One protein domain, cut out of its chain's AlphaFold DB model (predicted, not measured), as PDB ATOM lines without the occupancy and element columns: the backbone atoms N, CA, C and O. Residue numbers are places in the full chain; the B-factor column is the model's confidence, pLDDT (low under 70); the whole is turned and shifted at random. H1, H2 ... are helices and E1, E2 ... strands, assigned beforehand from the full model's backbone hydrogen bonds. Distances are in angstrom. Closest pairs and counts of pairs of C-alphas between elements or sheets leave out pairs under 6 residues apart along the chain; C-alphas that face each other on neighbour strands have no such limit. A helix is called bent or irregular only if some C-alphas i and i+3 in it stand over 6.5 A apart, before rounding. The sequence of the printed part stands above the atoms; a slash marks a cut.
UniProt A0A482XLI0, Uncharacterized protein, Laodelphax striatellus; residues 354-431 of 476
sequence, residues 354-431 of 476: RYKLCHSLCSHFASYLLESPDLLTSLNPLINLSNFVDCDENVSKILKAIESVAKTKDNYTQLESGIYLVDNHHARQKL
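This is residues 354 to 431 of the 476 residues of an uncharacterized protein of Laodelphax striatellus (UniProt A0A482XLI0). Four shorter helices, H1 to H4, pack over one side of a long helix, H5, and a thin hairpin of two short strands, E1 and E2, reaches away beyond the last end of H5. H4 folds back along H5 at a slant, H1 and H2 are near the first end of H5, and H3 is farther along it; H6, after the hairpin, touches no helix. The printed part has 78 residues, with six named helices and two named strands in the order H1, H2, H3, H4, H5, E1, E2, H6, and the class is mostly helix. The sheet is E1 - E2, antiparallel. The whole is elongated, spanning 45 by 26 by 18 A, and only just loose, close to compact, with a radius of gyration of the C-alphas of 14.2 A.

Start at H1, residues 355 to 364, and look across to the hub, H5, residues 393 to 408: they touch, about perpendicular at 85 degrees, closest at the C-alphas of Ser 363 and Val 395, 5.4 A. H2, residues 366 to 370, touches H5 at Ala 366 and Asn 394, whose C-alphas are closest at 6.1 A. H3, residues 373 to 378, touches H5 with the C-alphas of Leu 376 and Ile 402 closest at 5.2 A, about perpendicular at 82 degrees. H5 touches H1 with residues 394 to 398 alone, H2 with residues 394 to 401 alone and H3 with residues 401 to 406 alone. H4, residues 380 to 387, forms a helical hairpin with H5, a steep tilt of 42 degrees, opposite ways; the C-alphas of Ile 383 and Leu 399 are closest at 5.4 A. The helix packing is mostly crossed, with no shallow tilt among three touching pairs. Further on, E1, residues 412 to 414, and E2, residues 420 to 422, form a hairpin, antiparallel at 153 degrees; N 413 and O 421 are within hydrogen-bond range at 2.8 A. H6, residues 425 to 431, is apart from H5. Every O i to N i+4 pair is within hydrogen-bond range in H1, H2, H5 and H6; H3 has 1 of 2, and H4 has 0 of 4 but 3 of 5 O i to N i+3 pairs.

Find C-alpha 355 at (-4.071, 4.999, -18.340), where H1 begins and runs 14.1 A. H4 is irregular, with C-alphas 383 and 386 7.4 A apart. H5 starts at (-17.150, -3.035, -13.215) and runs 23.1 A. H6 ends at C-alpha 431, (8.368, 13.208, -6.771).

The C-alphas of Asp 392 and Ser 417 are the two farthest apart, at 45.3 A. The printed part has no cut, and its seven links are tight. Mean pLDDT of the printed part is 82.7; residues 408 to 414, 416 and 421 to 431 are under 70.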
ATOM      1  N   ARG A 354      -0.154   6.512 -18.734       90.62
ATOM      2  CA  ARG A 354      -0.303   5.081 -19.035       90.62
ATOM      3  C   ARG A 354      -1.647   4.571 -18.513       90.62
ATOM      4  O   ARG A 354      -1.712   3.595 -17.765       90.62
ATOM      5  N   TYR A 355      -2.738   5.225 -18.909       91.94
ATOM      6  CA  TYR A 355      -4.071   4.999 -18.340       91.94
ATOM      7  C   TYR A 355      -4.580   3.560 -18.514       91.94
ATOM      8  O   TYR A 355      -5.161   3.007 -17.585       91.94
ATOM      9  N   LYS A 356      -4.302   2.908 -19.654       91.06
ATOM     10  CA  LYS A 356      -4.682   1.498 -19.894       91.06
ATOM     11  C   LYS A 356      -3.989   0.526 -18.930       91.06
ATOM     12  O   LYS A 356      -4.607  -0.421 -18.447       91.06
ATOM     13  N   LEU A 357      -2.713   0.778 -18.629       90.88
ATOM     14  CA  LEU A 357      -1.953  -0.002 -17.654       90.88
ATOM     15  C   LEU A 357      -2.466   0.265 -16.235       90.88
ATOM     16  O   LEU A 357      -2.676  -0.682 -15.484       90.88
ATOM     17  N   CYS A 358      -2.729   1.531 -15.896       93.50
ATOM     18  CA  CYS A 358      -3.325   1.916 -14.615       93.50
ATOM     19  C   CYS A 358      -4.675   1.208 -14.388       93.50
ATOM     20  O   CYS A 358      -4.864   0.565 -13.358       93.50
ATOM     21  N   HIS A 359      -5.568   1.225 -15.387       93.44
ATOM     22  CA  HIS A 359      -6.828   0.470 -15.377       93.44
ATOM     23  C   HIS A 359      -6.595  -1.026 -15.147       93.44
ATOM     24  O   HIS A 359      -7.170  -1.600 -14.223       93.44
ATOM     25  N   SER A 360      -5.699  -1.641 -15.926       92.12
ATOM     26  CA  SER A 360      -5.410  -3.076 -15.820       92.12
ATOM     27  C   SER A 360      -4.904  -3.461 -14.426       92.12
ATOM     28  O   SER A 360      -5.251  -4.524 -13.912       92.12
ATOM     29  N   LEU A 361      -4.098  -2.599 -13.796       92.38
ATOM     30  CA  LEU A 361      -3.605  -2.791 -12.432       92.38
ATOM     31  C   LEU A 361      -4.725  -2.634 -11.399       92.38
ATOM     32  O   LEU A 361      -4.829  -3.469 -10.502       92.38
ATOM     33  N   CYS A 362      -5.580  -1.615 -11.535       94.12
ATOM     34  CA  CYS A 362      -6.760  -1.442 -10.686       94.12
ATOM     35  C   CYS A 362      -7.677  -2.668 -10.753       94.12
ATOM     36  O   CYS A 362      -8.067  -3.194  -9.714       94.12
ATOM     37  N   SER A 363      -7.971  -3.156 -11.961       92.88
ATOM     38  CA  SER A 363      -8.805  -4.343 -12.172       92.88
ATOM     39  C   SER A 363      -8.165  -5.594 -11.560       92.88
ATOM     40  O   SER A 363      -8.821  -6.341 -10.835       92.88
ATOM     41  N   HIS A 364      -6.854  -5.791 -11.757       90.00
ATOM     42  CA  HIS A 364      -6.134  -6.940 -11.203       90.00
ATOM     43  C   HIS A 364      -6.096  -6.948  -9.666       90.00
ATOM     44  O   HIS A 364      -6.255  -8.000  -9.052       90.00
ATOM     45  N   PHE A 365      -5.894  -5.789  -9.037       92.00
ATOM     46  CA  PHE A 365      -5.799  -5.668  -7.580       92.00
ATOM     47  C   PHE A 365      -7.113  -5.242  -6.914       92.00
ATOM     48  O   PHE A 365      -7.093  -4.823  -5.756       92.00
ATOM     49  N   ALA A 366      -8.253  -5.364  -7.599       93.00
ATOM     50  CA  ALA A 366      -9.524  -4.806  -7.143       93.00
ATOM     51  C   ALA A 366      -9.926  -5.252  -5.730       93.00
ATOM     52  O   ALA A 366     -10.228  -4.402  -4.895       93.00
ATOM     53  N   SER A 367      -9.855  -6.554  -5.433       91.62
ATOM     54  CA  SER A 367     -10.181  -7.092  -4.103       91.62
ATOM     55  C   SER A 367      -9.316  -6.465  -3.006       91.62
ATOM     56  O   SER A 367      -9.837  -5.949  -2.024       91.62
ATOM     57  N   TYR A 368      -7.998  -6.407  -3.221       92.00
ATOM     58  CA  TYR A 368      -7.065  -5.804  -2.267       92.00
ATOM     59  C   TYR A 368      -7.318  -4.300  -2.073       92.00
ATOM     60  O   TYR A 368      -7.263  -3.801  -0.950       92.00
ATOM     61  N   LEU A 369      -7.584  -3.567  -3.161       93.00
ATOM     62  CA  LEU A 369      -7.825  -2.123  -3.120       93.00
ATOM     63  C   LEU A 369      -9.111  -1.789  -2.356       93.00
ATOM     64  O   LEU A 369      -9.104  -0.882  -1.525       93.00
ATOM     65  N   LEU A 370     -10.192  -2.539  -2.595       91.75
ATOM     66  CA  LEU A 370     -11.482  -2.348  -1.924       91.75
ATOM     67  C   LEU A 370     -11.431  -2.706  -0.429       91.75
ATOM     68  O   LEU A 370     -12.136  -2.090   0.365       91.75
ATOM     69  N   GLU A 371     -10.566  -3.640  -0.034       91.06
ATOM     70  CA  GLU A 371     -10.333  -4.008   1.369       91.06
ATOM     71  C   GLU A 371      -9.361  -3.061   2.105       91.06
ATOM     72  O   GLU A 371      -9.177  -3.199   3.312       91.06
ATOM     73  N   SER A 372      -8.756  -2.080   1.415       89.00
ATOM     74  CA  SER A 372      -7.695  -1.208   1.955       89.00
ATOM     75  C   SER A 372      -8.070   0.292   1.988       89.00
ATOM     76  O   SER A 372      -7.542   1.070   1.184       89.00
ATOM     77  N   PRO A 373      -8.907   0.765   2.938       82.44
ATOM     78  CA  PRO A 373      -9.372   2.161   2.993       82.44
ATOM     79  C   PRO A 373      -8.251   3.211   3.074       82.44
ATOM     80  O   PRO A 373      -8.320   4.263   2.430       82.44
ATOM     81  N   ASP A 374      -7.187   2.916   3.825       81.50
ATOM     82  CA  ASP A 374      -6.035   3.816   3.983       81.50
ATOM     83  C   ASP A 374      -5.351   4.111   2.645       81.50
ATOM     84  O   ASP A 374      -4.884   5.224   2.393       81.50
ATOM     85  N   LEU A 375      -5.322   3.113   1.760       84.88
ATOM     86  CA  LEU A 375      -4.696   3.215   0.455       84.88
ATOM     87  C   LEU A 375      -5.569   4.009  -0.525       84.88
ATOM     88  O   LEU A 375      -5.037   4.818  -1.279       84.88
ATOM     89  N   LEU A 376      -6.898   3.864  -0.454       86.88
ATOM     90  CA  LEU A 376      -7.840   4.631  -1.281       86.88
ATOM     91  C   LEU A 376      -7.714   6.143  -1.062       86.88
ATOM     92  O   LEU A 376      -7.779   6.897  -2.030       86.88
ATOM     93  N   THR A 377      -7.437   6.589   0.174       83.69
ATOM     94  CA  THR A 377      -7.172   8.016   0.458       83.69
ATOM     95  C   THR A 377      -6.027   8.544  -0.414       83.69
ATOM     96  O   THR A 377      -6.073   9.652  -0.942       83.69
ATOM     97  N   SER A 378      -4.972   7.742  -0.572       84.81
ATOM     98  CA  SER A 378      -3.760   8.138  -1.286       84.81
ATOM     99  C   SER A 378      -3.960   8.175  -2.814       84.81
ATOM    100  O   SER A 378      -3.169   8.820  -3.506       84.81
ATOM    101  N   LEU A 379      -5.034   7.552  -3.320       90.31
ATOM    102  CA  LEU A 379      -5.365   7.391  -4.738       90.31
ATOM    103  C   LEU A 379      -6.374   8.416  -5.284       90.31
ATOM    104  O   LEU A 379      -6.822   8.258  -6.416       90.31
ATOM    105  N   ASN A 380      -6.687   9.491  -4.550       88.44
ATOM    106  CA  ASN A 380      -7.593  10.562  -5.003       88.44
ATOM    107  C   ASN A 380      -7.361  11.047  -6.462       88.44
ATOM    108  O   ASN A 380      -8.337  11.237  -7.188       88.44
ATOM    109  N   PRO A 381      -6.112  11.175  -6.966       88.69
ATOM    110  CA  PRO A 381      -5.874  11.564  -8.360       88.69
ATOM    111  C   PRO A 381      -6.512  10.648  -9.417       88.69
ATOM    112  O   PRO A 381      -6.726  11.093 -10.541       88.69
ATOM    113  N   LEU A 382      -6.825   9.392  -9.080       91.62
ATOM    114  CA  LEU A 382      -7.386   8.415 -10.014       91.62
ATOM    115  C   LEU A 382      -8.894   8.584 -10.252       91.62
ATOM    116  O   LEU A 382      -9.396   7.920 -11.150       91.62
ATOM    117  N   ILE A 383      -9.621   9.445  -9.517       89.31
ATOM    118  CA  ILE A 383     -11.088   9.615  -9.672       89.31
ATOM    119  C   ILE A 383     -11.489   9.836 -11.138       89.31
ATOM    120  O   ILE A 383     -12.485   9.289 -11.600       89.31
ATOM    121  N   ASN A 384     -10.669  10.577 -11.885       88.00
ATOM    122  CA  ASN A 384     -10.924  10.917 -13.281       88.00
ATOM    123  C   ASN A 384     -10.378   9.888 -14.286       88.00
ATOM    124  O   ASN A 384     -10.382  10.160 -15.483       88.00
ATOM    125  N   LEU A 385      -9.913   8.709 -13.850       92.19
ATOM    126  CA  LEU A 385      -9.399   7.664 -14.746       92.19
ATOM    127  C   LEU A 385     -10.435   7.250 -15.805       92.19
ATOM    128  O   LEU A 385     -10.065   7.001 -16.951       92.19
ATOM    129  N   SER A 386     -11.723   7.255 -15.446       92.25
ATOM    130  CA  SER A 386     -12.835   6.974 -16.364       92.25
ATOM    131  C   SER A 386     -12.953   7.961 -17.525       92.25
ATOM    132  O   SER A 386     -13.565   7.631 -18.532       92.25
ATOM    133  N   ASN A 387     -12.364   9.156 -17.415       92.56
ATOM    134  CA  ASN A 387     -12.363  10.142 -18.497       92.56
ATOM    135  C   ASN A 387     -11.341   9.792 -19.590       92.56
ATOM    136  O   ASN A 387     -11.399  10.357 -20.679       92.56
ATOM    137  N   PHE A 388     -10.398   8.891 -19.299       92.00
ATOM    138  CA  PHE A 388      -9.299   8.539 -20.198       92.00
ATOM    139  C   PHE A 388      -9.388   7.105 -20.738       92.00
ATOM    140  O   PHE A 388      -8.808   6.824 -21.788       92.00
ATOM    141  N   VAL A 389     -10.062   6.185 -20.031       92.38
ATOM    142  CA  VAL A 389     -10.199   4.764 -20.410       92.38
ATOM    143  C   VAL A 389     -11.551   4.199 -19.964       92.38
ATOM    144  O   VAL A 389     -11.984   4.438 -18.836       92.38
ATOM    145  N   ASP A 390     -12.153   3.363 -20.814       91.88
ATOM    146  CA  ASP A 390     -13.356   2.591 -20.490       91.88
ATOM    147  C   ASP A 390     -13.110   1.659 -19.297       91.88
ATOM    148  O   ASP A 390     -12.313   0.717 -19.342       91.88
ATOM    149  N   CYS A 391     -13.796   1.943 -18.193       91.31
ATOM    150  CA  CYS A 391     -13.638   1.212 -16.945       91.31
ATOM    151  C   CYS A 391     -14.532  -0.031 -16.912       91.31
ATOM    152  O   CYS A 391     -15.710   0.035 -17.254       91.31
ATOM    153  N   ASP A 392     -13.971  -1.157 -16.463       92.38
ATOM    154  CA  ASP A 392     -14.776  -2.338 -16.154       92.38
ATOM    155  C   ASP A 392     -15.490  -2.161 -14.800       92.38
ATOM    156  O   ASP A 392     -15.252  -1.198 -14.063       92.38
ATOM    157  N   GLU A 393     -16.366  -3.106 -14.451       93.38
ATOM    158  CA  GLU A 393     -17.150  -3.035 -13.215       93.38
ATOM    159  C   GLU A 393     -16.268  -2.950 -11.954       93.38
ATOM    160  O   GLU A 393     -16.606  -2.239 -11.002       93.38
ATOM    161  N   ASN A 394     -15.121  -3.636 -11.948       93.19
ATOM    162  CA  ASN A 394     -14.194  -3.632 -10.819       93.19
ATOM    163  C   ASN A 394     -13.563  -2.252 -10.643       93.19
ATOM    164  O   ASN A 394     -13.580  -1.698  -9.543       93.19
ATOM    165  N   VAL A 395     -13.056  -1.665 -11.730       93.75
ATOM    166  CA  VAL A 395     -12.457  -0.329 -11.709       93.75
ATOM    167  C   VAL A 395     -13.500   0.717 -11.327       93.75
ATOM    168  O   VAL A 395     -13.234   1.542 -10.455       93.75
ATOM    169  N   SER A 396     -14.721   0.648 -11.864       94.00
ATOM    170  CA  SER A 396     -15.800   1.567 -11.478       94.00
ATOM    171  C   SER A 396     -16.146   1.500  -9.985       94.00
ATOM    172  O   SER A 396     -16.403   2.541  -9.377       94.00
ATOM    173  N   LYS A 397     -16.136   0.309  -9.366       94.88
ATOM    174  CA  LYS A 397     -16.330   0.159  -7.909       94.88
ATOM    175  C   LYS A 397     -15.210   0.835  -7.118       94.88
ATOM    176  O   LYS A 397     -15.498   1.542  -6.155       94.88
ATOM    177  N   ILE A 398     -13.958   0.667  -7.544       94.81
ATOM    178  CA  ILE A 398     -12.794   1.298  -6.906       94.81
ATOM    179  C   ILE A 398     -12.893   2.822  -6.992       94.81
ATOM    180  O   ILE A 398     -12.743   3.491  -5.975       94.81
ATOM    181  N   LEU A 399     -13.196   3.378  -8.170       94.06
ATOM    182  CA  LEU A 399     -13.304   4.831  -8.354       94.06
ATOM    183  C   LEU A 399     -14.388   5.446  -7.456       94.06
ATOM    184  O   LEU A 399     -14.133   6.453  -6.797       94.06
ATOM    185  N   LYS A 400     -15.556   4.799  -7.341       93.06
ATOM    186  CA  LYS A 400     -16.617   5.214  -6.405       93.06
ATOM    187  C   LYS A 400     -16.161   5.158  -4.945       93.06
ATOM    188  O   LYS A 400     -16.502   6.040  -4.160       93.06
ATOM    189  N   ALA A 401     -15.390   4.135  -4.574       92.62
ATOM    190  CA  ALA A 401     -14.847   4.013  -3.224       92.62
ATOM    191  C   ALA A 401     -13.836   5.133  -2.919       92.62
ATOM    192  O   ALA A 401     -13.910   5.742  -1.853       92.62
ATOM    193  N   ILE A 402     -12.949   5.460  -3.869       91.38
ATOM    194  CA  ILE A 402     -12.018   6.597  -3.758       91.38
ATOM    195  C   ILE A 402     -12.801   7.901  -3.567       91.38
ATOM    196  O   ILE A 402     -12.509   8.656  -2.643       91.38
ATOM    197  N   GLU A 403     -13.827   8.147  -4.385       89.81
ATOM    198  CA  GLU A 403     -14.654   9.355  -4.294       89.81
ATOM    199  C   GLU A 403     -15.383   9.463  -2.941       89.81
ATOM    200  O   GLU A 403     -15.418  10.532  -2.330       89.81
ATOM    201  N   SER A 404     -15.921   8.352  -2.429       88.69
ATOM    202  CA  SER A 404     -16.570   8.311  -1.114       88.69
ATOM    203  C   SER A 404     -15.604   8.663   0.022       88.69
ATOM    204  O   SER A 404     -15.980   9.392   0.942       88.69
ATOM    205  N   VAL A 405     -14.365   8.163  -0.037       85.44
ATOM    206  CA  VAL A 405     -13.314   8.456   0.954       85.44
ATOM    207  C   VAL A 405     -12.835   9.906   0.836       85.44
ATOM    208  O   VAL A 405     -12.616  10.568   1.848       85.44
ATOM    209  N   ALA A 406     -12.728  10.436  -0.385       79.44
ATOM    210  CA  ALA A 406     -12.347  11.826  -0.623       79.44
ATOM    211  C   ALA A 406     -13.391  12.822  -0.085       79.44
ATOM    212  O   ALA A 406     -13.019  13.871   0.430       79.44
ATOM    213  N   LYS A 407     -14.689  12.487  -0.146       76.25
ATOM    214  CA  LYS A 407     -15.780  13.316   0.404       76.25
ATOM    215  C   LYS A 407     -15.847  13.324   1.934       76.25
ATOM    216  O   LYS A 407     -16.440  14.233   2.501       76.25
ATOM    217  N   THR A 408     -15.290  12.310   2.598       69.44
ATOM    218  CA  THR A 408     -15.345  12.165   4.066       69.44
ATOM    219  C   THR A 408     -14.127  12.741   4.786       69.44
ATOM    220  O   THR A 408     -14.189  12.932   5.999       69.44
ATOM    221  N   LYS A 409     -13.031  13.028   4.075       60.62
ATOM    222  CA  LYS A 409     -11.830  13.640   4.649       60.62
ATOM    223  C   LYS A 409     -11.770  15.129   4.333       60.62
ATOM    224  O   LYS A 409     -11.643  15.531   3.181       60.62
ATOM    225  N   ASP A 410     -11.739  15.929   5.386       56.00
ATOM    226  CA  ASP A 410     -11.142  17.254   5.339       56.00
ATOM    227  C   ASP A 410      -9.664  17.093   4.928       56.00
ATOM    228  O   ASP A 410      -8.859  16.514   5.658       56.00
ATOM    229  N   ASN A 411      -9.307  17.527   3.715       56.66
ATOM    230  CA  ASN A 411      -7.969  17.360   3.127       56.66
ATOM    231  C   ASN A 411      -6.937  18.321   3.742       56.66
ATOM    232  O   ASN A 411      -6.206  18.998   3.021       56.66
ATOM    233  N   TYR A 412      -6.877  18.416   5.069       60.62
ATOM    234  CA  TYR A 412      -5.894  19.230   5.763       60.62
ATOM    235  C   TYR A 412      -5.357  18.539   7.018       60.62
ATOM    236  O   TYR A 412      -6.067  17.844   7.736       60.62
ATOM    237  N   THR A 413      -4.076  18.754   7.306       61.78
ATOM    238  CA  THR A 413      -3.467  18.419   8.598       61.78
ATOM    239  C   THR A 413      -3.270  19.712   9.375       61.78
ATOM    240  O   THR A 413      -2.574  20.603   8.895       61.78
ATOM    241  N   GLN A 414      -3.878  19.846  10.553       63.88
ATOM    242  CA  GLN A 414      -3.677  21.024  11.394       63.88
ATOM    243  C   GLN A 414      -2.399  20.861  12.227       63.88
ATOM    244  O   GLN A 414      -2.256  19.896  12.976       63.88
ATOM    245  N   LEU A 415      -1.461  21.793  12.089       72.12
ATOM    246  CA  LEU A 415      -0.286  21.888  12.955       72.12
ATOM    247  C   LEU A 415      -0.667  22.523  14.301       72.12
ATOM    248  O   LEU A 415      -1.606  23.313  14.365       72.12
ATOM    249  N   GLU A 416       0.113  22.270  15.360       64.88
ATOM    250  CA  GLU A 416      -0.079  22.905  16.683       64.88
ATOM    251  C   GLU A 416      -0.048  24.446  16.628       64.88
ATOM    252  O   GLU A 416      -0.586  25.119  17.499       64.88
ATOM    253  N   SER A 417       0.544  25.017  15.574       77.12
ATOM    254  CA  SER A 417       0.551  26.454  15.288       77.12
ATOM    255  C   SER A 417      -0.772  27.002  14.731       77.12
ATOM    256  O   SER A 417      -0.872  28.204  14.496       77.12
ATOM    257  N   GLY A 418      -1.770  26.150  14.471       70.88
ATOM    258  CA  GLY A 418      -3.046  26.522  13.854       70.88
ATOM    259  C   GLY A 418      -3.027  26.582  12.321       70.88
ATOM    260  O   GLY A 418      -4.028  26.966  11.719       70.88
ATOM    261  N   ILE A 419      -1.920  26.198  11.674       70.38
ATOM    262  CA  ILE A 419      -1.792  26.152  10.208       70.38
ATOM    263  C   ILE A 419      -2.402  24.858   9.667       70.38
ATOM    264  O   ILE A 419      -2.075  23.771  10.139       70.38
ATOM    265  N   TYR A 420      -3.222  24.980   8.626       70.81
ATOM    266  CA  TYR A 420      -3.817  23.857   7.909       70.81
ATOM    267  C   TYR A 420      -2.981  23.502   6.676       70.81
ATOM    268  O   TYR A 420      -2.845  24.296   5.744       70.81
ATOM    269  N   LEU A 421      -2.400  22.306   6.677       59.44
ATOM    270  CA  LEU A 421      -1.548  21.789   5.610       59.44
ATOM    271  C   LEU A 421      -2.385  20.945   4.650       59.44
ATOM    272  O   LEU A 421      -2.798  19.842   5.003       59.44
ATOM    273  N   VAL A 422      -2.640  21.472   3.455       66.69
ATOM    274  CA  VAL A 422      -3.382  20.777   2.393       66.69
ATOM    275  C   VAL A 422      -2.422  19.908   1.575       66.69
ATOM    276  O   VAL A 422      -1.293  20.328   1.308       66.69
ATOM    277  N   ASP A 423      -2.844  18.698   1.187       61.19
ATOM    278  CA  ASP A 423      -2.003  17.783   0.399       61.19
ATOM    279  C   ASP A 423      -1.618  18.428  -0.947       61.19
ATOM    280  O   ASP A 423      -2.467  18.788  -1.766       61.19
ATOM    281  N   ASN A 424      -0.315  18.606  -1.176       68.56
ATOM    282  CA  ASN A 424       0.198  19.258  -2.375       68.56
ATOM    283  C   ASN A 424       0.367  18.227  -3.499       68.56
ATOM    284  O   ASN A 424       1.437  17.638  -3.693       68.56
ATOM    285  N   HIS A 425      -0.701  18.046  -4.277       64.69
ATOM    286  CA  HIS A 425      -0.720  17.131  -5.417       64.69
ATOM    287  C   HIS A 425       0.392  17.414  -6.446       64.69
ATOM    288  O   HIS A 425       0.950  16.463  -6.994       64.69
ATOM    289  N   HIS A 426       0.788  18.677  -6.654       64.81
ATOM    290  CA  HIS A 426       1.874  19.037  -7.579       64.81
ATOM    291  C   HIS A 426       3.251  18.582  -7.077       64.81
ATOM    292  O   HIS A 426       4.050  18.047  -7.847       64.81
ATOM    293  N   ALA A 427       3.529  18.738  -5.780       63.69
ATOM    294  CA  ALA A 427       4.770  18.244  -5.182       63.69
ATOM    295  C   ALA A 427       4.854  16.710  -5.267       63.69
ATOM    296  O   ALA A 427       5.900  16.152  -5.604       63.69
ATOM    297  N   ARG A 428       3.730  16.024  -5.028       66.25
ATOM    298  CA  ARG A 428       3.632  14.562  -5.117       66.25
ATOM    299  C   ARG A 428       3.810  14.054  -6.549       66.25
ATOM    300  O   ARG A 428       4.523  13.074  -6.759       66.25
ATOM    301  N   GLN A 429       3.220  14.741  -7.526       66.81
ATOM    302  CA  GLN A 429       3.416  14.466  -8.949       66.81
ATOM    303  C   GLN A 429       4.896  14.590  -9.333       66.81
ATOM    304  O   GLN A 429       5.444  13.672  -9.938       66.81
ATOM    305  N   LYS A 430       5.570  15.672  -8.918       69.56
ATOM    306  CA  LYS A 430       6.999  15.882  -9.195       69.56
ATOM    307  C   LYS A 430       7.870  14.747  -8.641       69.56
ATOM    308  O   LYS A 430       8.683  14.197  -9.375       69.56
ATOM    309  N   LEU A 431       7.641  14.327  -7.393       65.94
ATOM    310  CA  LEU A 431       8.368  13.208  -6.771       65.94
ATOM    311  C   LEU A 431       8.167  11.877  -7.516       65.94
ATOM    312  O   LEU A 431       9.114  11.110  -7.686       65.94
TER     313      LEU A 431